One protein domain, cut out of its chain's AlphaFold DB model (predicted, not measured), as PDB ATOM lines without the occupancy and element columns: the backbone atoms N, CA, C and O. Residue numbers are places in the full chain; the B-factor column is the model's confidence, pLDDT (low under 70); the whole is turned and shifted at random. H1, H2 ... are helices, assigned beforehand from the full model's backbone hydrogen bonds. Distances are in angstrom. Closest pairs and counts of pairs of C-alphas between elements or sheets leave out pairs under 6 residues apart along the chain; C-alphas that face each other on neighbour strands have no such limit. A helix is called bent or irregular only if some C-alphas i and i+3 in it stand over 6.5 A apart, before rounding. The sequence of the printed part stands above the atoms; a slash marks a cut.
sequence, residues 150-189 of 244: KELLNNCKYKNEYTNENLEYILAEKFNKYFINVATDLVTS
ATOM      1  N   LYS A 150     227.180 176.951 317.288       63.25
ATOM      2  CA  LYS A 150     227.482 176.969 318.726       63.25
ATOM      3  C   LYS A 150     227.364 178.365 319.355       63.25
ATOM      4  O   LYS A 150     226.956 178.475 320.502       63.25
ATOM      5  N   GLU A 151     227.673 179.433 318.618       62.94
ATOM      6  CA  GLU A 151     227.556 180.815 319.111       62.94
ATOM      7  C   GLU A 151     226.084 181.228 319.296       62.94
ATOM      8  O   GLU A 151     225.757 181.974 320.217       62.94
ATOM      9  N   LEU A 152     225.180 180.676 318.480       62.31
ATOM     10  CA  LEU A 152     223.737 180.908 318.579       62.31
ATOM     11  C   LEU A 152     223.142 180.213 319.815       62.31
ATOM     12  O   LEU A 152     222.288 180.786 320.485       62.31
ATOM     13  N   LEU A 153     223.654 179.026 320.163       61.12
ATOM     14  CA  LEU A 153     223.235 178.274 321.350       61.12
ATOM     15  C   LEU A 153     223.788 178.867 322.660       61.12
ATOM     16  O   LEU A 153     223.090 178.853 323.669       61.12
ATOM     17  N   ASN A 154     225.000 179.434 322.639       59.62
ATOM     18  CA  ASN A 154     225.627 180.065 323.813       59.62
ATOM     19  C   ASN A 154     224.851 181.282 324.346       59.62
ATOM     20  O   ASN A 154     224.952 181.593 325.532       59.62
ATOM     21  N   ASN A 155     224.082 181.959 323.486       57.22
ATOM     22  CA  ASN A 155     223.200 183.064 323.875       57.22
ATOM     23  C   ASN A 155     221.846 182.587 324.423       57.22
ATOM     24  O   ASN A 155     221.092 183.379 324.988       57.22
ATOM     25  N   CYS A 156     221.515 181.304 324.272       56.06
ATOM     26  CA  CYS A 156     220.350 180.721 324.914       56.06
ATOM     27  C   CYS A 156     220.722 180.304 326.348       56.06
ATOM     28  O   CYS A 156     221.796 179.757 326.585       56.06
ATOM     29  N   LYS A 157     219.823 180.509 327.319       55.22
ATOM     30  CA  LYS A 157     220.015 180.179 328.752       55.22
ATOM     31  C   LYS A 157     220.160 178.667 329.060       55.22
ATOM     32  O   LYS A 157     219.960 178.254 330.194       55.22
ATOM     33  N   TYR A 158     220.505 177.831 328.083       53.38
ATOM     34  CA  TYR A 158     220.518 176.369 328.183       53.38
ATOM     35  C   TYR A 158     221.950 175.845 328.050       53.38
ATOM     36  O   TYR A 158     222.309 175.213 327.067       53.38
ATOM     37  N   LYS A 159     222.814 176.166 329.014       52.31
ATOM     38  CA  LYS A 159     224.251 175.853 328.924       52.31
ATOM     39  C   LYS A 159     224.610 174.369 329.108       52.31
ATOM     40  O   LYS A 159     225.733 174.005 328.786       52.31
ATOM     41  N   ASN A 160     223.701 173.524 329.600       51.16
ATOM     42  CA  ASN A 160     224.110 172.293 330.292       51.16
ATOM     43  C   ASN A 160     223.623 170.965 329.692       51.16
ATOM     44  O   ASN A 160     223.648 169.969 330.402       51.16
ATOM     45  N   GLU A 161     223.204 170.892 328.425       54.56
ATOM     46  CA  GLU A 161     222.518 169.666 327.980       54.56
ATOM     47  C   GLU A 161     222.759 169.239 326.529       54.56
ATOM     48  O   GLU A 161     221.829 168.784 325.883       54.56
ATOM     49  N   TYR A 162     223.966 169.378 325.960       57.53
ATOM     50  CA  TYR A 162     224.136 169.062 324.530       57.53
ATOM     51  C   TYR A 162     225.439 168.333 324.180       57.53
ATOM     52  O   TYR A 162     226.537 168.875 324.318       57.53
ATOM     53  N   THR A 163     225.303 167.118 323.641       57.38
ATOM     54  CA  THR A 163     226.346 166.418 322.879       57.38
ATOM     55  C   THR A 163     226.375 166.955 321.443       57.38
ATOM     56  O   THR A 163     225.350 167.301 320.858       57.38
ATOM     57  N   ASN A 164     227.576 167.087 320.868       57.09
ATOM     58  CA  ASN A 164     227.839 167.809 319.612       57.09
ATOM     59  C   ASN A 164     227.172 167.213 318.348       57.09
ATOM     60  O   ASN A 164     227.340 167.783 317.270       57.09
ATOM     61  N   GLU A 165     226.461 166.091 318.439       58.03
ATOM     62  CA  GLU A 165     226.136 165.266 317.270       58.03
ATOM     63  C   GLU A 165     224.829 165.644 316.558       58.03
ATOM     64  O   GLU A 165     224.715 165.359 315.375       58.03
ATOM     65  N   ASN A 166     223.898 166.381 317.182       69.56
ATOM     66  CA  ASN A 166     222.592 166.699 316.564       69.56
ATOM     67  C   ASN A 166     222.135 168.160 316.744       69.56
ATOM     68  O   ASN A 166     220.962 168.451 316.976       69.56
ATOM     69  N   LEU A 167     223.062 169.111 316.625       69.81
ATOM     70  CA  LEU A 167     222.781 170.534 316.861       69.81
ATOM     71  C   LEU A 167     221.724 171.123 315.903       69.81
ATOM     72  O   LEU A 167     220.917 171.958 316.312       69.81
ATOM     73  N   GLU A 168     221.715 170.689 314.640       75.19
ATOM     74  CA  GLU A 168     220.780 171.177 313.613       75.19
ATOM     75  C   GLU A 168     219.339 170.739 313.890       75.19
ATOM     76  O   GLU A 168     218.423 171.562 313.834       75.19
ATOM     77  N   TYR A 169     219.149 169.468 314.258       79.25
ATOM     78  CA  TYR A 169     217.846 168.904 314.604       79.25
ATOM     79  C   TYR A 169     217.222 169.630 315.802       79.25
ATOM     80  O   TYR A 169     216.079 170.075 315.740       79.25
ATOM     81  N   ILE A 170     218.010 169.840 316.861       74.44
ATOM     82  CA  ILE A 170     217.552 170.506 318.089       74.44
ATOM     83  C   ILE A 170     217.113 171.948 317.806       74.44
ATOM     84  O   ILE A 170     216.117 172.425 318.351       74.44
ATOM     85  N   LEU A 171     217.849 172.670 316.957       75.94
ATOM     86  CA  LEU A 171     217.467 174.026 316.565       75.94
ATOM     87  C   LEU A 171     216.186 174.039 315.732       75.94
ATOM     88  O   LEU A 171     215.329 174.882 315.984       75.94
ATOM     89  N   ALA A 172     216.034 173.107 314.789       81.81
ATOM     90  CA  ALA A 172     214.816 172.980 313.993       81.81
ATOM     91  C   ALA A 172     213.590 172.694 314.875       81.81
ATOM     92  O   ALA A 172     212.565 173.358 314.735       81.81
ATOM     93  N   GLU A 173     213.714 171.781 315.838       83.56
ATOM     94  CA  GLU A 173     212.648 171.463 316.789       83.56
ATOM     95  C   GLU A 173     212.278 172.672 317.661       83.56
ATOM     96  O   GLU A 173     211.097 172.977 317.836       83.56
ATOM     97  N   LYS A 174     213.270 173.429 318.148       79.25
ATOM     98  CA  LYS A 174     213.029 174.656 318.926       79.25
ATOM     99  C   LYS A 174     212.359 175.752 318.099       79.25
ATOM    100  O   LYS A 174     211.437 176.396 318.600       79.25
ATOM    101  N   PHE A 175     212.785 175.956 316.852       83.25
ATOM    102  CA  PHE A 175     212.116 176.891 315.946       83.25
ATOM    103  C   PHE A 175     210.675 176.465 315.689       83.25
ATOM    104  O   PHE A 175     209.778 177.294 315.820       83.25
ATOM    105  N   ASN A 176     210.441 175.184 315.407       88.31
ATOM    106  CA  ASN A 176     209.094 174.656 315.218       88.31
ATOM    107  C   ASN A 176     208.234 174.887 316.461       88.31
ATOM    108  O   ASN A 176     207.148 175.446 316.347       88.31
ATOM    109  N   LYS A 177     208.732 174.552 317.655       86.94
ATOM    110  CA  LYS A 177     208.004 174.783 318.908       86.94
ATOM    111  C   LYS A 177     207.668 176.259 319.114       86.94
ATOM    112  O   LYS A 177     206.560 176.566 319.535       86.94
ATOM    113  N   TYR A 178     208.594 177.168 318.810       87.31
ATOM    114  CA  TYR A 178     208.334 178.603 318.897       87.31
ATOM    115  C   TYR A 178     207.264 179.048 317.893       87.31
ATOM    116  O   TYR A 178     206.275 179.649 318.289       87.31
ATOM    117  N   PHE A 179     207.417 178.731 316.605       87.31
ATOM    118  CA  PHE A 179     206.503 179.217 315.566       87.31
ATOM    119  C   PHE A 179     205.121 178.551 315.594       87.31
ATOM    120  O   PHE A 179     204.153 179.187 315.191       87.31
ATOM    121  N   ILE A 180     205.003 177.321 316.105       91.06
ATOM    122  CA  ILE A 180     203.702 176.677 316.345       91.06
ATOM    123  C   ILE A 180     202.973 177.373 317.501       91.06
ATOM    124  O   ILE A 180     201.780 177.652 317.397       91.06
ATOM    125  N   ASN A 181     203.692 177.690 318.579       89.88
ATOM    126  CA  ASN A 181     203.080 178.221 319.797       89.88
ATOM    127  C   ASN A 181     203.014 179.753 319.840       89.88
ATOM    128  O   ASN A 181     202.314 180.300 320.680       89.88
ATOM    129  N   VAL A 182     203.669 180.481 318.930       90.00
ATOM    130  CA  VAL A 182     203.701 181.956 318.976       90.00
ATOM    131  C   VAL A 182     202.297 182.561 318.967       90.00
ATOM    132  O   VAL A 182     202.028 183.509 319.697       90.00
ATOM    133  N   ALA A 183     201.372 181.989 318.191       81.06
ATOM    134  CA  ALA A 183     199.994 182.458 318.137       81.06
ATOM    135  C   ALA A 183     199.246 182.173 319.448       81.06
ATOM    136  O   ALA A 183     198.555 183.051 319.960       81.06
ATOM    137  N   THR A 184     199.405 180.978 320.026       86.00
ATOM    138  CA  THR A 184     198.769 180.620 321.302       86.00
ATOM    139  C   THR A 184     199.343 181.421 322.465       86.00
ATOM    140  O   THR A 184     198.590 181.869 323.326       86.00
ATOM    141  N   ASP A 185     200.650 181.670 322.461       85.81
ATOM    142  CA  ASP A 185     201.364 182.441 323.479       85.81
ATOM    143  C   ASP A 185     200.968 183.924 323.408       85.81
ATOM    144  O   ASP A 185     200.681 184.553 324.426       85.81
ATOM    145  N   LEU A 186     200.839 184.479 322.195       84.44
ATOM    146  CA  LEU A 186     200.318 185.832 321.994       84.44
ATOM    147  C   LEU A 186     198.863 185.940 322.447       84.44
ATOM    148  O   LEU A 186     198.532 186.830 323.225       84.44
ATOM    149  N   VAL A 187     197.994 185.021 322.027       82.25
ATOM    150  CA  VAL A 187     196.579 185.032 322.421       82.25
ATOM    151  C   VAL A 187     196.424 184.883 323.933       82.25
ATOM    152  O   VAL A 187     195.627 185.597 324.532       82.25
ATOM    153  N   THR A 188     197.190 184.005 324.579       83.06
ATOM    154  CA  THR A 188     197.172 183.878 326.046       83.06
ATOM    155  C   THR A 188     197.692 185.133 326.745       83.06
ATOM    156  O   THR A 188     197.100 185.529 327.744       83.06
ATOM    157  N   SER A 189     198.701 185.817 326.195       79.00
ATOM    158  CA  SER A 189     199.175 187.107 326.721       79.00
ATOM    159  C   SER A 189     198.179 188.266 326.531       79.00
ATOM    160  O   SER A 189     198.118 189.169 327.364       79.00
TER     161      SER A 189
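AT A GLANCE: This is residues 150 to 189 of the 244 residues of the protein "B box-type domain-containing protein" of Aphis craccivora (UniProt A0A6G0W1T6). One long, kinked helix, H2, makes the length of the model, and the short helix H1 and a wide loop of residues 155 to 166 form a loose hook at its first end. Residues 172 to 189 of H2 stick out from this hook as a free arm. The printed part has 40 residues, with two named helices, H1 then H2 along the chain, and no named strand; its class is all helix. It is loose and elongated, with a radius of gyration of the C-alphas of 12.4 A and spans of 35 by 18 by 15 A.

HOW THE PARTS SIT: H1, residues 150 to 154, and H2, residues 167 to 189, are only just apart: their closest C-alphas, those of Lys 150 and Leu 167, are 8.2 A apart. A long link of 12 residues joins them. Residues 154 to 161 stand free, and so do residues 172 to 189 of H2. In H1 every O i to N i+4 pair is within hydrogen-bond range; in H2 17 of 19 are.

IN THESE COORDINATES: H1 begins at C-alpha 150, (227.482, 176.969, 318.726), and ends at C-alpha 154. H2 begins at C-alpha 167, (222.781, 170.534, 316.861), and runs 30.5 A to C-alpha 189, (199.175, 187.107, 326.721). H2 has a kink of 45 degrees near residue 183 and is irregular: C-alphas 180 and 183 are 7.1 A apart, against about 5 A in a regular helix.

THE WHOLE: The two C-alphas farthest apart, those of Glu 165 and Ser 189, are 36.0 A apart. The printed part has no cut. The mean pLDDT of the printed part is 72.3, and residues 150 to 167 are under 70; the mean is 62 for H1 and 83 for H2.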